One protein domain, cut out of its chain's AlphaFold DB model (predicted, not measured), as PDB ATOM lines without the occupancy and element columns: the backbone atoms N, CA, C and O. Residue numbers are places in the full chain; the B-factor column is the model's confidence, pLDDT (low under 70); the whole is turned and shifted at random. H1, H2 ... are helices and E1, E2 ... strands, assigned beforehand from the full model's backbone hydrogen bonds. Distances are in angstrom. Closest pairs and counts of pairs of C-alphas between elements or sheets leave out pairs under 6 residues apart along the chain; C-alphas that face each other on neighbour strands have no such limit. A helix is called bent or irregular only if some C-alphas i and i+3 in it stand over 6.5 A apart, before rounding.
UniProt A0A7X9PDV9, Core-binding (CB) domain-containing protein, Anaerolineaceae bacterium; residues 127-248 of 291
ATOM      1  N   GLU A 127     137.946  85.455 228.351       92.31
ATOM      2  CA  GLU A 127     137.122  84.690 229.294       92.31
ATOM      3  C   GLU A 127     137.735  84.698 230.700       92.31
ATOM      4  O   GLU A 127     137.061  85.026 231.672       92.31
ATOM      5  N   GLN A 128     139.043  84.447 230.805       93.12
ATOM      6  CA  GLN A 128     139.755  84.518 232.081       93.12
ATOM      7  C   GLN A 128     139.672  85.919 232.690       93.12
ATOM      8  O   GLN A 128     139.364  86.045 233.869       93.12
ATOM      9  N   LEU A 129     139.898  86.984 231.912       93.25
ATOM     10  CA  LEU A 129     139.774  88.359 232.412       93.25
ATOM     11  C   LEU A 129     138.354  88.710 232.860       93.25
ATOM     12  O   LEU A 129     138.192  89.415 233.857       93.25
ATOM     13  N   PHE A 130     137.338  88.230 232.142       93.12
ATOM     14  CA  PHE A 130     135.943  88.411 232.527       93.12
ATOM     15  C   PHE A 130     135.671  87.795 233.906       93.12
ATOM     16  O   PHE A 130     135.166  88.480 234.796       93.12
ATOM     17  N   GLU A 131     136.095  86.550 234.119       95.94
ATOM     18  CA  GLU A 131     135.910  85.851 235.393       95.94
ATOM     19  C   GLU A 131     136.776  86.428 236.519       95.94
ATOM     20  O   GLU A 131     136.309  86.573 237.648       95.94
ATOM     21  N   ILE A 132     138.008  86.862 236.225       95.88
ATOM     22  CA  ILE A 132     138.857  87.577 237.192       95.88
ATOM     23  C   ILE A 132     138.140  88.832 237.695       95.88
ATOM     24  O   ILE A 132     138.089  89.090 238.897       95.88
ATOM     25  N   ARG A 133     137.538  89.611 236.797       94.44
ATOM     26  CA  ARG A 133     136.757  90.791 237.182       94.44
ATOM     27  C   ARG A 133     135.505  90.442 237.962       94.44
ATOM     28  O   ARG A 133     135.194  91.151 238.916       94.44
ATOM     29  N   ALA A 134     134.802  89.382 237.576       94.94
ATOM     30  CA  ALA A 134     133.630  88.910 238.302       94.94
ATOM     31  C   ALA A 134     133.985  88.530 239.747       94.94
ATOM     32  O   ALA A 134     133.289  88.954 240.665       94.94
ATOM     33  N   PHE A 135     135.102  87.826 239.958       96.25
ATOM     34  CA  PHE A 135     135.647  87.532 241.284       96.25
ATOM     35  C   PHE A 135     135.957  88.804 242.075       96.25
ATOM     36  O   PHE A 135     135.532  88.959 243.216       96.25
ATOM     37  N   ASN A 136     136.673  89.745 241.459       95.12
ATOM     38  CA  ASN A 136     137.118  90.955 242.142       95.12
ATOM     39  C   ASN A 136     135.957  91.857 242.583       95.12
ATOM     40  O   ASN A 136     136.015  92.418 243.670       95.12
ATOM     41  N   LYS A 137     134.881  91.946 241.792       92.06
ATOM     42  CA  LYS A 137     133.679  92.732 242.129       92.06
ATOM     43  C   LYS A 137     132.949  92.250 243.384       92.06
ATOM     44  O   LYS A 137     132.150  92.992 243.943       92.06
ATOM     45  N   GLN A 138     133.204  91.022 243.837       89.19
ATOM     46  CA  GLN A 138     132.608  90.492 245.067       89.19
ATOM     47  C   GLN A 138     133.223  91.116 246.327       89.19
ATOM     48  O   GLN A 138     132.665  90.978 247.412       89.19
ATOM     49  N   HIS A 139     134.376  91.782 246.204       90.94
ATOM     50  CA  HIS A 139     135.111  92.324 247.335       90.94
ATOM     51  C   HIS A 139     135.825  93.620 246.943       90.94
ATOM     52  O   HIS A 139     136.805  93.596 246.201       90.94
ATOM     53  N   SER A 140     135.405  94.756 247.505       91.25
ATOM     54  CA  SER A 140     135.913  96.087 247.125       91.25
ATOM     55  C   SER A 140     137.445  96.189 247.173       91.25
ATOM     56  O   SER A 140     138.067  96.670 246.227       91.25
ATOM     57  N   ALA A 141     138.081  95.634 248.212       92.50
ATOM     58  CA  ALA A 141     139.541  95.591 248.306       92.50
ATOM     59  C   ALA A 141     140.221  94.768 247.186       92.50
ATOM     60  O   ALA A 141     141.318  95.119 246.748       92.50
ATOM     61  N   PHE A 142     139.595  93.691 246.697       94.62
ATOM     62  CA  PHE A 142     140.110  92.910 245.566       94.62
ATOM     63  C   PHE A 142     139.921  93.646 244.244       94.62
ATOM     64  O   PHE A 142     140.859  93.678 243.447       94.62
ATOM     65  N   GLU A 143     138.764  94.277 244.030       94.31
ATOM     66  CA  GLU A 143     138.543  95.157 242.878       94.31
ATOM     67  C   GLU A 143     139.583  96.270 242.825       94.31
ATOM     68  O   GLU A 143     140.242  96.447 241.801       94.31
ATOM     69  N   TYR A 144     139.822  96.937 243.952       93.69
ATOM     70  CA  TYR A 144     140.835  97.975 244.055       93.69
ATOM     71  C   TYR A 144     142.241  97.454 243.718       93.69
ATOM     72  O   TYR A 144     142.923  98.012 242.859       93.69
ATOM     73  N   VAL A 145     142.682  96.363 244.356       93.69
ATOM     74  CA  VAL A 145     144.018  95.787 244.121       93.69
ATOM     75  C   VAL A 145     144.195  95.349 242.668       93.69
ATOM     76  O   VAL A 145     145.247  95.603 242.077       93.69
ATOM     77  N   PHE A 146     143.180  94.710 242.084       94.94
ATOM     78  CA  PHE A 146     143.223  94.274 240.697       94.94
ATOM     79  C   PHE A 146     143.336  95.449 239.737       94.94
ATOM     80  O   PHE A 146     144.230  95.450 238.899       94.94
ATOM     81  N   GLU A 147     142.458  96.443 239.854       92.62
ATOM     82  CA  GLU A 147     142.427  97.568 238.920       92.62
ATOM     83  C   GLU A 147     143.673  98.440 239.065       92.62
ATOM     84  O   GLU A 147     144.224  98.870 238.060       92.62
ATOM     85  N   VAL A 148     144.212  98.635 240.271       92.94
ATOM     86  CA  VAL A 148     145.500  99.330 240.430       92.94
ATOM     87  C   VAL A 148     146.620  98.584 239.701       92.94
ATOM     88  O   VAL A 148     147.389  99.196 238.960       92.94
ATOM     89  N   LEU A 149     146.713  97.263 239.860       92.56
ATOM     90  CA  LEU A 149     147.731  96.468 239.170       92.56
ATOM     91  C   LEU A 149     147.526  96.453 237.654       92.56
ATOM     92  O   LEU A 149     148.475  96.656 236.896       92.56
ATOM     93  N   PHE A 150     146.297  96.199 237.220       92.56
ATOM     94  CA  PHE A 150     145.959  95.976 235.827       92.56
ATOM     95  C   PHE A 150     145.903  97.281 235.034       92.56
ATOM     96  O   PHE A 150     146.459  97.331 233.950       92.56
ATOM     97  N   GLN A 151     145.324  98.357 235.569       88.94
ATOM     98  CA  GLN A 151     145.258  99.653 234.884       88.94
ATOM     99  C   GLN A 151     146.618 100.357 234.891       88.94
ATOM    100  O   GLN A 151     147.112 100.805 233.852       88.94
ATOM    101  N   LEU A 152     147.259 100.442 236.059       87.38
ATOM    102  CA  LEU A 152     148.430 101.305 236.227       87.38
ATOM    103  C   LEU A 152     149.747 100.595 235.912       87.38
ATOM    104  O   LEU A 152     150.723 101.258 235.575       87.38
ATOM    105  N   GLY A 153     149.790  99.261 235.997       84.81
ATOM    106  CA  GLY A 153     151.019  98.502 235.761       84.81
ATOM    107  C   GLY A 153     152.103  98.791 236.797       84.81
ATOM    108  O   GLY A 153     153.289  98.727 236.485       84.81
ATOM    109  N   VAL A 154     151.706  99.159 238.018       84.94
ATOM    110  CA  VAL A 154     152.643  99.527 239.082       84.94
ATOM    111  C   VAL A 154     153.534  98.356 239.468       84.94
ATOM    112  O   VAL A 154     153.091  97.205 239.546       84.94
ATOM    113  N   ASP A 155     154.795  98.660 239.768       80.44
ATOM    114  CA  ASP A 155     155.738  97.705 240.338       80.44
ATOM    115  C   ASP A 155     155.160  97.094 241.626       80.44
ATOM    116  O   ASP A 155     154.658  97.800 242.504       80.44
ATOM    117  N   LYS A 156     155.297  95.771 241.801       77.50
ATOM    118  CA  LYS A 156     154.774  95.063 242.990       77.50
ATOM    119  C   LYS A 156     155.247  95.680 244.317       77.50
ATOM    120  O   LYS A 156     154.505  95.670 245.295       77.50
ATOM    121  N   LYS A 157     156.479  96.202 244.361       78.56
ATOM    122  CA  LYS A 157     157.064  96.872 245.542       78.56
ATOM    123  C   LYS A 157     156.394  98.214 245.868       78.56
ATOM    124  O   LYS A 157     156.381  98.601 247.032       78.56
ATOM    125  N   ASP A 158     155.833  98.885 244.864       83.00
ATOM    126  CA  ASP A 158     155.291 100.237 244.984       83.00
ATOM    127  C   ASP A 158     153.771 100.226 245.193       83.00
ATOM    128  O   ASP A 158     153.184 101.232 245.591       83.00
ATOM    129  N   LEU A 159     153.133  99.060 245.033       86.44
ATOM    130  CA  LEU A 159     151.711  98.853 245.307       86.44
ATOM    131  C   LEU A 159     151.311  99.286 246.729       86.44
ATOM    132  O   LEU A 159     150.212  99.789 246.928       86.44
ATOM    133  N   ILE A 160     152.214  99.164 247.710       88.00
ATOM    134  CA  ILE A 160     151.972  99.600 249.098       88.00
ATOM    135  C   ILE A 160     151.759 101.116 249.230       88.00
ATOM    136  O   ILE A 160     151.197 101.569 250.223       88.00
ATOM    137  N   PHE A 161     152.189 101.907 248.246       88.06
ATOM    138  CA  PHE A 161     151.943 103.348 248.207       88.06
ATOM    139  C   PHE A 161     150.635 103.698 247.499       88.06
ATOM    140  O   PHE A 161     150.123 104.795 247.696       88.06
ATOM    141  N   CYS A 162     150.061 102.769 246.734       91.50
ATOM    142  CA  CYS A 162     148.832 102.967 245.970       91.50
ATOM    143  C   CYS A 162     147.585 102.781 246.849       91.50
ATOM    144  O   CYS A 162     146.695 102.009 246.512       91.50
ATOM    145  N   ILE A 163     147.530 103.443 248.004       90.12
ATOM    146  CA  ILE A 163     146.430 103.362 248.978       90.12
ATOM    147  C   ILE A 163     145.723 104.727 249.013       90.12
ATOM    148  O   ILE A 163     146.419 105.735 248.862       90.12
ATOM    149  N   PRO A 164     144.390 104.795 249.222       89.12
ATOM    150  CA  PRO A 164     143.641 106.052 249.157       89.12
ATOM    151  C   PRO A 164     144.219 107.209 249.990       89.12
ATOM    152  O   PRO A 164     144.267 108.324 249.482       89.12
ATOM    153  N   HIS A 165     144.751 106.980 251.197       88.31
ATOM    154  CA  HIS A 165     145.394 108.045 251.989       88.31
ATOM    155  C   HIS A 165     146.591 108.734 251.314       88.31
ATOM    156  O   HIS A 165     146.916 109.862 251.672       88.31
ATOM    157  N   ASN A 166     147.278 108.073 250.376       90.19
ATOM    158  CA  ASN A 166     148.383 108.676 249.619       90.19
ATOM    159  C   ASN A 166     147.902 109.349 248.327       90.19
ATOM    160  O   ASN A 166     148.730 109.853 247.567       90.19
ATOM    161  N   ALA A 167     146.602 109.306 248.025       91.44
ATOM    162  CA  ALA A 167     146.057 109.863 246.800       91.44
ATOM    163  C   ALA A 167     145.893 111.383 246.915       91.44
ATOM    164  O   ALA A 167     145.113 111.894 247.715       91.44
ATOM    165  N   ASP A 168     146.575 112.102 246.036       92.25
ATOM    166  CA  ASP A 168     146.275 113.486 245.708       92.25
ATOM    167  C   ASP A 168     145.261 113.491 244.555       92.25
ATOM    168  O   ASP A 168     145.594 113.195 243.401       92.25
ATOM    169  N   LYS A 169     143.998 113.782 244.885       89.75
ATOM    170  CA  LYS A 169     142.888 113.843 243.919       89.75
ATOM    171  C   LYS A 169     143.005 115.005 242.946       89.75
ATOM    172  O   LYS A 169     142.603 114.856 241.802       89.75
ATOM    173  N   ALA A 170     143.600 116.126 243.351       87.94
ATOM    174  CA  ALA A 170     143.794 117.257 242.448       87.94
ATOM    175  C   ALA A 170     144.840 116.935 241.373       87.94
ATOM    176  O   ALA A 170     144.715 117.358 240.227       87.94
ATOM    177  N   ARG A 171     145.865 116.153 241.730       87.00
ATOM    178  CA  ARG A 171     146.946 115.761 240.811       87.00
ATOM    179  C   ARG A 171     146.735 114.412 240.124       87.00
ATOM    180  O   ARG A 171     147.601 114.013 239.344       87.00
ATOM    181  N   HIS A 172     145.633 113.716 240.411       89.12
ATOM    182  CA  HIS A 172     145.358 112.360 239.923       89.12
ATOM    183  C   HIS A 172     146.560 111.414 240.131       89.12
ATOM    184  O   HIS A 172     146.991 110.700 239.219       89.12
ATOM    185  N   ALA A 173     147.169 111.453 241.322       92.75
ATOM    186  CA  ALA A 173     148.375 110.681 241.613       92.75
ATOM    187  C   ALA A 173     148.458 110.191 243.064       92.75
ATOM    188  O   ALA A 173     147.966 110.843 243.979       92.75
ATOM    189  N   PHE A 174     149.137 109.065 243.283       92.94
ATOM    190  CA  PHE A 174     149.635 108.664 244.596       92.94
ATOM    191  C   PHE A 174     150.996 109.311 244.843       92.94
ATOM    192  O   PHE A 174     151.902 109.188 244.011       92.94
ATOM    193  N   ILE A 175     151.149 109.978 245.985       91.56
ATOM    194  CA  ILE A 175     152.353 110.736 246.325       91.56
ATOM    195  C   ILE A 175     152.910 110.247 247.661       91.56
ATOM    196  O   ILE A 175     152.204 110.161 248.661       91.56
ATOM    197  N   SER A 176     154.213 109.959 247.693       85.44
ATOM    198  CA  SER A 176     154.949 109.758 248.943       85.44
ATOM    199  C   SER A 176     156.241 110.558 248.917       85.44
ATOM    200  O   SER A 176     157.241 110.122 248.346       85.44
ATOM    201  N   GLU A 177     156.247 111.717 249.574       76.00
ATOM    202  CA  GLU A 177     157.420 112.603 249.619       76.00
ATOM    203  C   GLU A 177     158.626 111.920 250.275       76.00
ATOM    204  O   GLU A 177     159.741 111.961 249.755       76.00
ATOM    205  N   LYS A 178     158.388 111.174 251.363       74.94
ATOM    206  CA  LYS A 178     159.423 110.419 252.093       74.94
ATOM    207  C   LYS A 178     160.145 109.387 251.225       74.94
ATOM    208  O   LYS A 178     161.288 109.038 251.509       74.94
ATOM    209  N   LYS A 179     159.468 108.852 250.209       71.81
ATOM    210  CA  LYS A 179     159.994 107.807 249.320       71.81
ATOM    211  C   LYS A 179     160.192 108.288 247.884       71.81
ATOM    212  O   LYS A 179     160.621 107.492 247.057       71.81
ATOM    213  N   ARG A 180     159.932 109.575 247.610       80.69
ATOM    214  CA  ARG A 180     159.963 110.188 246.274       80.69
ATOM    215  C   ARG A 180     159.150 109.386 245.245       80.69
ATOM    216  O   ARG A 180     159.589 109.201 244.114       80.69
ATOM    217  N   ILE A 181     157.982 108.888 245.657       84.00
ATOM    218  CA  ILE A 181     157.057 108.147 244.789       84.00
ATOM    219  C   ILE A 181     156.027 109.116 244.217       84.00
ATOM    220  O   ILE A 181     155.424 109.887 244.966       84.00
ATOM    221  N   PHE A 182     155.822 109.034 242.905       90.06
ATOM    222  CA  PHE A 182     154.767 109.731 242.180       90.06
ATOM    223  C   PHE A 182     154.177 108.777 241.137       90.06
ATOM    224  O   PHE A 182     154.824 108.473 240.134       90.06
ATOM    225  N   ILE A 183     152.970 108.272 241.388       88.69
ATOM    226  CA  ILE A 183     152.293 107.302 240.517       88.69
ATOM    227  C   ILE A 183     150.980 107.918 240.057       88.69
ATOM    228  O   ILE A 183     150.062 108.066 240.859       88.69
ATOM    229  N   LYS A 184     150.876 108.265 238.773       89.88
ATOM    230  CA  LYS A 184     149.615 108.751 238.200       89.88
ATOM    231  C   LYS A 184     148.593 107.622 238.138       89.88
ATOM    232  O   LYS A 184     148.946 106.496 237.788       89.88
ATOM    233  N   TYR A 185     147.337 107.936 238.426       87.69
ATOM    234  CA  TYR A 185     146.223 107.016 238.250       87.69
ATOM    235  C   TYR A 185     145.191 107.568 237.265       87.69
ATOM    236  O   TYR A 185     145.095 108.773 237.043       87.69
ATOM    237  N   ASN A 186     144.433 106.667 236.641       84.00
ATOM    238  CA  ASN A 186     143.383 107.017 235.688       84.00
ATOM    239  C   ASN A 186     142.010 107.126 236.376       84.00
ATOM    240  O   ASN A 186     141.863 106.820 237.561       84.00
ATOM    241  N   ASN A 187     140.989 107.538 235.618       82.31
ATOM    242  CA  ASN A 187     139.628 107.697 236.142       82.31
ATOM    243  C   ASN A 187     139.069 106.391 236.713       82.31
ATOM    244  O   ASN A 187     138.447 106.418 237.767       82.31
ATOM    245  N   ARG A 188     139.387 105.239 236.101       85.31
ATOM    246  CA  ARG A 188     138.949 103.937 236.615       85.31
ATOM    247  C   ARG A 188     139.413 103.715 238.052       85.31
ATOM    248  O   ARG A 188     138.613 103.275 238.861       85.31
ATOM    249  N   VAL A 189     140.666 104.028 238.384       89.38
ATOM    250  CA  VAL A 189     141.173 103.923 239.764       89.38
ATOM    251  C   VAL A 189     140.599 105.018 240.666       89.38
ATOM    252  O   VAL A 189     140.293 104.740 241.824       89.38
ATOM    253  N   ASN A 190     140.402 106.234 240.147       88.38
ATOM    254  CA  ASN A 190     139.774 107.323 240.900       88.38
ATOM    255  C   ASN A 190     138.354 106.959 241.368       88.38
ATOM    256  O   ASN A 190     138.000 107.206 242.521       88.38
ATOM    257  N   ASP A 191     137.569 106.321 240.499       87.25
ATOM    258  CA  ASP A 191     136.202 105.895 240.801       87.25
ATOM    259  C   ASP A 191     136.173 104.890 241.963       87.25
ATOM    260  O   ASP A 191     135.260 104.914 242.791       87.25
ATOM    261  N   LEU A 192     137.210 104.055 242.100       88.12
ATOM    262  CA  LEU A 192     137.307 103.056 243.170       88.12
ATOM    263  C   LEU A 192     137.525 103.678 244.555       88.12
ATOM    264  O   LEU A 192     137.262 103.015 245.556       88.12
ATOM    265  N   PHE A 193     137.941 104.948 244.656       84.75
ATOM    266  CA  PHE A 193     138.018 105.635 245.953       84.75
ATOM    267  C   PHE A 193     136.652 105.800 246.622       84.75
ATOM    268  O   PHE A 193     136.594 106.005 247.832       84.75
ATOM    269  N   SER A 194     135.562 105.702 245.859       76.56
ATOM    270  CA  SER A 194     134.199 105.738 246.395       76.56
ATOM    271  C   SER A 194     133.760 104.420 247.049       76.56
ATOM    272  O   SER A 194     132.783 104.409 247.793       76.56
ATOM    273  N   LEU A 195     134.485 103.315 246.828       73.19
ATOM    274  CA  LEU A 195     134.084 101.974 247.273       73.19
ATOM    275  C   LEU A 195     134.276 101.712 248.779       73.19
ATOM    276  O   LEU A 195     134.105 100.574 249.209       73.19
ATOM    277  N   ASN A 196     134.643 102.725 249.577       69.75
ATOM    278  CA  ASN A 196     134.854 102.624 251.030       69.75
ATOM    279  C   ASN A 196     135.652 101.370 251.441       69.75
ATOM    280  O   ASN A 196     135.248 100.615 252.322       69.75
ATOM    281  N   CYS A 197     136.782 101.116 250.773       77.62
ATOM    282  CA  CYS A 197     137.663 100.010 251.141       77.62
ATOM    283  C   CYS A 197     138.322 100.288 252.497       77.62
ATOM    284  O   CYS A 197     138.904 101.359 252.684       77.62
ATOM    285  N   ASP A 198     138.306  99.312 253.408       86.88
ATOM    286  CA  ASP A 198     139.110  99.391 254.626       86.88
ATOM    287  C   ASP A 198     140.601  99.406 254.253       86.88
ATOM    288  O   ASP A 198     141.152  98.465 253.675       86.88
ATOM    289  N   GLU A 199     141.281 100.503 254.578       88.25
ATOM    290  CA  GLU A 199     142.700 100.645 254.289       88.25
ATOM    291  C   GLU A 199     143.575  99.640 255.041       88.25
ATOM    292  O   GLU A 199     144.642  99.264 254.540       88.25
ATOM    293  N   GLN A 200     143.178  99.219 256.245       89.88
ATOM    294  CA  GLN A 200     143.927  98.207 256.990       89.88
ATOM    295  C   GLN A 200     143.863  96.867 256.263       89.88
ATOM    296  O   GLN A 200     144.883  96.186 256.103       89.88
ATOM    297  N   GLU A 201     142.683  96.527 255.756       91.62
ATOM    298  CA  GLU A 201     142.478  95.355 254.925       91.62
ATOM    299  C   GLU A 201     143.282  95.431 253.620       91.62
ATOM    300  O   GLU A 201     144.024  94.495 253.307       91.62
ATOM    301  N   LEU A 202     143.232  96.560 252.903       91.44
ATOM    302  CA  LEU A 202     144.043  96.783 251.700       91.44
ATOM    303  C   LEU A 202     145.535  96.568 251.980       91.44
ATOM    304  O   LEU A 202     146.199  95.816 251.265       91.44
ATOM    305  N   LYS A 203     146.070  97.161 253.056       90.56
ATOM    306  CA  LYS A 203     147.476  96.983 253.469       90.56
ATOM    307  C   LYS A 203     147.806  95.516 253.731       90.56
ATOM    308  O   LYS A 203     148.859  95.033 253.298       90.56
ATOM    309  N   LYS A 204     146.912  94.798 254.415       90.69
ATOM    310  CA  LYS A 204     147.064  93.368 254.713       90.69
ATOM    311  C   LYS A 204     147.093  92.532 253.434       90.69
ATOM    312  O   LYS A 204     147.989  91.691 253.296       90.69
ATOM    313  N   ILE A 205     146.164  92.784 252.506       90.62
ATOM    314  CA  ILE A 205     146.089  92.116 251.201       90.62
ATOM    315  C   ILE A 205     147.352  92.401 250.395       90.62
ATOM    316  O   ILE A 205     148.018  91.456 249.994       90.62
ATOM    317  N   ILE A 206     147.739  93.667 250.219       88.88
ATOM    318  CA  ILE A 206     148.916  94.064 249.428       88.88
ATOM    319  C   ILE A 206     150.198  93.414 249.970       88.88
ATOM    320  O   ILE A 206     150.981  92.838 249.212       88.88
ATOM    321  N   THR A 207     150.396  93.429 251.290       85.75
ATOM    322  CA  THR A 207     151.589  92.844 251.933       85.75
ATOM    323  C   THR A 207     151.683  91.328 251.716       85.75
ATOM    324  O   THR A 207     152.779  90.768 251.609       85.75
ATOM    325  N   ASN A 208     150.535  90.656 251.604       85.69
ATOM    326  CA  ASN A 208     150.425  89.206 251.450       85.69
ATOM    327  C   ASN A 208     149.737  88.812 250.136       85.69
ATOM    328  O   ASN A 208     149.056  87.787 250.084       85.69
ATOM    329  N   ILE A 209     149.928  89.607 249.079       85.69
ATOM    330  CA  ILE A 209     149.121  89.533 247.853       85.69
ATOM    331  C   ILE A 209     149.164  88.160 247.180       85.69
ATOM    332  O   ILE A 209     148.157  87.687 246.664       85.69
ATOM    333  N   ASP A 210     150.298  87.463 247.262       81.75
ATOM    334  CA  ASP A 210     150.418  86.123 246.690       81.75
ATOM    335  C   ASP A 210     149.442  85.139 247.356       81.75
ATOM    336  O   ASP A 210     148.829  84.322 246.678       81.75
ATOM    337  N   TYR A 211     149.253  85.231 248.671       82.69
ATOM    338  CA  TYR A 211     148.407  84.302 249.421       82.69
ATOM    339  C   TYR A 211     146.961  84.788 249.532       82.69
ATOM    340  O   TYR A 211     146.024  84.039 249.279       82.69
ATOM    341  N   LEU A 212     146.761  86.053 249.908       88.38
ATOM    342  CA  LEU A 212     145.423  86.579 250.174       88.38
ATOM    343  C   LEU A 212     144.645  86.911 248.904       88.38
ATOM    344  O   LEU A 212     143.418  86.920 248.958       88.38
ATOM    345  N   TYR A 213     145.342  87.157 247.794       93.31
ATOM    346  CA  TYR A 213     144.720  87.532 246.534       93.31
ATOM    347  C   TYR A 213     144.962  86.490 245.436       93.31
ATOM    348  O   TYR A 213     144.029  85.793 245.042       93.31
ATOM    349  N   PHE A 214     146.204  86.302 244.977       91.88
ATOM    350  CA  PHE A 214     146.467  85.447 243.811       91.88
ATOM    351  C   PHE A 214     146.123  83.973 244.028       91.88
ATOM    352  O   PHE A 214     145.634  83.325 243.102       91.88
ATOM    353  N   GLN A 215     146.354  83.426 245.224       89.06
ATOM    354  CA  GLN A 215     145.940  82.057 245.527       89.06
ATOM    355  C   GLN A 215     144.414  81.917 245.493       89.06
ATOM    356  O   GLN A 215     143.920  81.005 244.839       89.06
ATOM    357  N   LYS A 216     143.667  82.835 246.120       93.19
ATOM    358  CA  LYS A 216     142.197  82.802 246.086       93.19
ATOM    359  C   LYS A 216     141.659  82.919 244.663       93.19
ATOM    360  O   LYS A 216     140.813  82.127 244.276       93.19
ATOM    361  N   LEU A 217     142.209  83.838 243.870       94.31
ATOM    362  CA  LEU A 217     141.827  83.998 242.470       94.31
ATOM    363  C   LEU A 217     142.137  82.740 241.639       94.31
ATOM    364  O   LEU A 217     141.349  82.344 240.785       94.31
ATOM    365  N   THR A 218     143.274  82.087 241.902       92.00
ATOM    366  CA  THR A 218     143.627  80.819 241.243       92.00
ATOM    367  C   THR A 218     142.616  79.727 241.577       92.00
ATOM    368  O   THR A 218     142.189  79.005 240.677       92.00
ATOM    369  N   ASN A 219     142.252  79.600 242.855       90.69
ATOM    370  CA  ASN A 219     141.289  78.606 243.313       90.69
ATOM    371  C   ASN A 219     139.908  78.880 242.719       90.69
ATOM    372  O   ASN A 219     139.340  77.976 242.128       90.69
ATOM    373  N   TYR A 220     139.434  80.127 242.748       93.88
ATOM    374  CA  TYR A 220     138.179  80.526 242.109       93.88
ATOM    375  C   TYR A 220     138.113  80.091 240.639       93.88
ATOM    376  O   TYR A 220     137.199  79.383 240.221       93.88
ATOM    377  N   LEU A 221     139.125  80.451 239.842       92.81
ATOM    378  CA  LEU A 221     139.118  80.124 238.417       92.81
ATOM    379  C   LEU A 221     139.161  78.617 238.159       92.81
ATOM    380  O   LEU A 221     138.522  78.143 237.228       92.81
ATOM    381  N   ARG A 222     139.895  77.851 238.968       88.88
ATOM    382  CA  ARG A 222     140.034  76.403 238.766       88.88
ATOM    383  C   ARG A 222     138.893  75.592 239.345       88.88
ATOM    384  O   ARG A 222     138.343  74.748 238.656       88.88
ATOM    385  N   GLU A 223     138.621  75.796 240.622       87.81
ATOM    386  CA  GLU A 223     137.746  74.951 241.425       87.81
ATOM    387  C   GLU A 223     136.284  75.341 241.206       87.81
ATOM    388  O   GLU A 223     135.437  74.461 241.091       87.81
ATOM    389  N   GLU A 224     135.988  76.638 241.073       90.25
ATOM    390  CA  GLU A 224     134.609  77.114 240.897       90.25
ATOM    391  C   GLU A 224     134.233  77.299 239.423       90.25
ATOM    392  O   GLU A 224     133.106  77.001 239.032       90.25
ATOM    393  N   LYS A 225     135.161  77.786 238.588       92.38
ATOM    394  CA  LYS A 225     134.889  78.069 237.165       92.38
ATOM    395  C   LYS A 225     135.391  77.016 236.190       92.38
ATOM    396  O   LYS A 225     135.023  77.070 235.022       92.38
ATOM    397  N   ASN A 226     136.197  76.055 236.643       90.50
ATOM    398  CA  ASN A 226     136.814  75.038 235.787       90.50
ATOM    399  C   ASN A 226     137.618  75.626 234.602       90.50
ATOM    400  O   ASN A 226     137.700  75.041 233.522       90.50
ATOM    401  N   ILE A 227     138.232  76.795 234.800       88.38
ATOM    402  CA  ILE A 227     139.053  77.493 233.808       88.38
ATOM    403  C   ILE A 227     140.533  77.262 234.115       88.38
ATOM    404  O   ILE A 227     141.092  77.725 235.115       88.38
ATOM    405  N   ALA A 228     141.212  76.572 233.201       79.75
ATOM    406  CA  ALA A 228     142.648  76.360 233.287       79.75
ATOM    407  C   ALA A 228     143.419  77.619 232.858       79.75
ATOM    408  O   ALA A 228     143.356  78.057 231.714       79.75
ATOM    409  N   ILE A 229     144.203  78.179 233.778       75.62
ATOM    410  CA  ILE A 229     145.090  79.329 233.508       75.62
ATOM    411  C   ILE A 229     146.414  78.872 232.882       75.62
ATOM    412  O   ILE A 229     147.033  79.569 232.082       75.62
ATOM    413  N   ARG A 230     146.877  77.689 233.291       73.19
ATOM    414  CA  ARG A 230     148.159  77.084 232.921       73.19
ATOM    415  C   ARG A 230     147.964  75.567 232.787       73.19
ATOM    416  O   ARG A 230     147.132  75.029 233.518       73.19
ATOM    417  N   PRO A 231     148.755  74.868 231.947       64.06
ATOM    418  CA  PRO A 231     148.651  73.412 231.774       64.06
ATOM    419  C   PRO A 231     148.903  72.620 233.063       64.06
ATOM    420  O   PRO A 231     148.397  71.517 233.234       64.06
ATOM    421  N   LYS A 232     149.709  73.180 233.974       66.19
ATOM    422  CA  LYS A 232     149.986  72.626 235.304       66.19
ATOM    423  C   LYS A 232     149.324  73.485 236.384       66.19
ATOM    424  O   LYS A 232     149.161  74.691 236.159       66.19
ATOM    425  N   PRO A 233     149.016  72.915 237.567       62.44
ATOM    426  CA  PRO A 233     148.393  73.622 238.679       62.44
ATOM    427  C   PRO A 233     149.352  74.633 239.331       62.44
ATOM    428  O   PRO A 233     149.841  74.460 240.439       62.44
ATOM    429  N   GLN A 234     149.642  75.717 238.621       75.75
ATOM    430  CA  GLN A 234     150.467  76.832 239.072       75.75
ATOM    431  C   GLN A 234     149.598  78.006 239.496       75.75
ATOM    432  O   GLN A 234     148.563  78.272 238.885       75.75
ATOM    433  N   GLN A 235     150.018  78.694 240.546       83.81
ATOM    434  CA  GLN A 235     149.347  79.893 241.017       83.81
ATOM    435  C   GLN A 235     149.472  81.022 239.988       83.81
ATOM    436  O   GLN A 235     150.509  81.142 239.333       83.81
ATOM    437  N   ILE A 236     148.446  81.866 239.881       88.38
ATOM    438  CA  ILE A 236     148.582  83.184 239.258       88.38
ATOM    439  C   ILE A 236     149.676  83.960 239.989       88.38
ATOM    440  O   ILE A 236     149.792  83.902 241.217       88.38
ATOM    441  N   ILE A 237     150.464  84.707 239.229       86.94
ATOM    442  CA  ILE A 237     151.497  85.589 239.764       86.94
ATOM    443  C   ILE A 237     151.343  87.004 239.215       86.94
ATOM    444  O   ILE A 237     150.723  87.233 238.181       86.94
ATOM    445  N   TYR A 238     151.964  87.965 239.897       87.75
ATOM    446  CA  TYR A 238     151.976  89.376 239.498       87.75
ATOM    447  C   TYR A 238     152.326  89.584 238.016       87.75
ATOM    448  O   TYR A 238     151.677  90.369 237.331       87.75
ATOM    449  N   SER A 239     153.316  88.850 237.498       87.88
ATOM    450  CA  SER A 239     153.742  88.994 236.105       87.88
ATOM    451  C   SER A 239     152.700  88.522 235.087       87.88
ATOM    452  O   SER A 239     152.772  88.961 233.944       87.88
ATOM    453  N   ASP A 240     151.730  87.683 235.472       89.69
ATOM    454  CA  ASP A 240     150.594  87.325 234.610       89.69
ATOM    455  C   ASP A 240     149.667  88.527 234.415       89.69
ATOM    456  O   ASP A 240     149.254  88.818 233.295       89.69
ATOM    457  N   ILE A 241     149.402  89.282 235.490       91.88
ATOM    458  CA  ILE A 241     148.591  90.505 235.427       91.88
ATOM    459  C   ILE A 241     149.288  91.561 234.580       91.88
ATOM    460  O   ILE A 241     148.654  92.113 233.689       91.88
ATOM    461  N   ILE A 242     150.580  91.811 234.809       88.62
ATOM    462  CA  ILE A 242     151.323  92.823 234.044       88.62
ATOM    463  C   ILE A 242     151.414  92.452 232.567       88.62
ATOM    464  O   ILE A 242     151.133  93.277 231.708       88.62
ATOM    465  N   LYS A 243     151.725  91.193 232.246       87.88
ATOM    466  CA  LYS A 243     151.797  90.771 230.845       87.88
ATOM    467  C   LYS A 243     150.432  90.817 230.157       87.88
ATOM    468  O   LYS A 243     150.354  91.142 228.977       87.88
ATOM    469  N   SER A 244     149.360  90.512 230.888       90.62
ATOM    470  CA  SER A 244     147.996  90.665 230.379       90.62
ATOM    471  C   SER A 244     147.642  92.136 230.188       90.62
ATOM    472  O   SER A 244     147.123  92.497 229.139       90.62
ATOM    473  N   ARG A 245     147.986  93.005 231.143       88.94
ATOM    474  CA  ARG A 245     147.856  94.455 230.995       88.94
ATOM    475  C   ARG A 245     148.546  94.922 229.724       88.94
ATOM    476  O   ARG A 245     147.905  95.578 228.926       88.94
ATOM    477  N   ASP A 246     149.814  94.592 229.520       85.88
ATOM    478  CA  ASP A 246     150.569  95.095 228.367       85.88
ATOM    479  C   ASP A 246     150.006  94.585 227.030       85.88
ATOM    480  O   ASP A 246     150.227  95.195 225.987       85.88
ATOM    481  N   TYR A 247     149.253  93.481 227.060       86.81
ATOM    482  CA  TYR A 247     148.528  92.962 225.905       86.81
ATOM    483  C   TYR A 247     147.195  93.685 225.649       86.81
ATOM    484  O   TYR A 247     146.840  93.913 224.495       86.81
ATOM    485  N   PHE A 248     146.435  94.023 226.698       84.62
ATOM    486  CA  PHE A 248     145.088  94.603 226.566       84.62
ATOM    487  C   PHE A 248     145.044  96.129 226.695       84.62
ATOM    488  O   PHE A 248     144.197  96.768 226.083       84.62
TER     489      PHE A 248
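This is residues 127 to 248 of the 291 residues of the protein "Core-binding (CB) domain-containing protein" of Anaerolineaceae bacterium (UniProt A0A7X9PDV9). Helix H2 is the core of an elongated body: H3, H4 and H6 pack round it, and H1 meets it at a corner. The small hairpin E1 and E2 makes one end of the long axis; H5, which packs on H1, and the link after it make the other. The 122 printed residues, mostly helix by class, hold six named helices and two named strands, in the order H1 H2 E1 E2 H3 H4 H5 H6; the sheet, E1 - E2, is antiparallel. The whole is compact, with a radius of gyration of the C-alphas of 14.5 A and spans of 44 by 26 by 24 A.

H1, residues 127 to 136, begins with C-alpha 127 at (137.122, 84.690, 229.294). H2, residues 140 to 152, is 17.4 A long. E1 is residues 173 to 176 and E2 residues 181 to 184. H3 is residues 187 to 195 and H4 residues 199 to 207. H5, residues 209 to 224, is 20.3 A long and only just irregular: C-alphas 212 and 215 are 6.50 A apart. H6, residues 238 to 248, is 15.6 A long and ends with C-alpha 248 at (145.088, 94.603, 226.566).

H2 is the hub, and the helix packing is mostly crossed, at steep tilts. H1 and H2 touch only at the corner, closest at the C-alphas of Asn 136 and Glu 143, 4.5 A. H3 touches H2 at a shallow tilt of 13 degrees, opposite ways, closest at C-alphas 140 and 195, 6.2 A. H4 touches residues 141 to 145 of H2 alone, closest at C-alphas 141 and 202, 5.8 A. H6 touches residues 149 to 151 of H2 alone, closest at C-alphas 150 and 245, 5.4 A. H5 touches H1 with residues 217 to 221 alone, closest at C-alphas 132 and 217, 7.0 A. In the hairpin E1 and E2, N 174 and O 183 are within hydrogen-bond range at 2.8 A. Every O i to N i+4 pair is within range in H1, H2, H4 and H6, against 9 of 12 in H5 and 1 of 5 in H3, where 5 of 6 O i to N i+3 pairs are.

The C-alphas of Ala 170 and Lys 232, the two farthest apart, are 45.6 A apart. The printed part has no cut. The links H2 to E1 and H5 to H6 are long. The model's pLDDT is under 70 at residue 196 and residues 231 to 233.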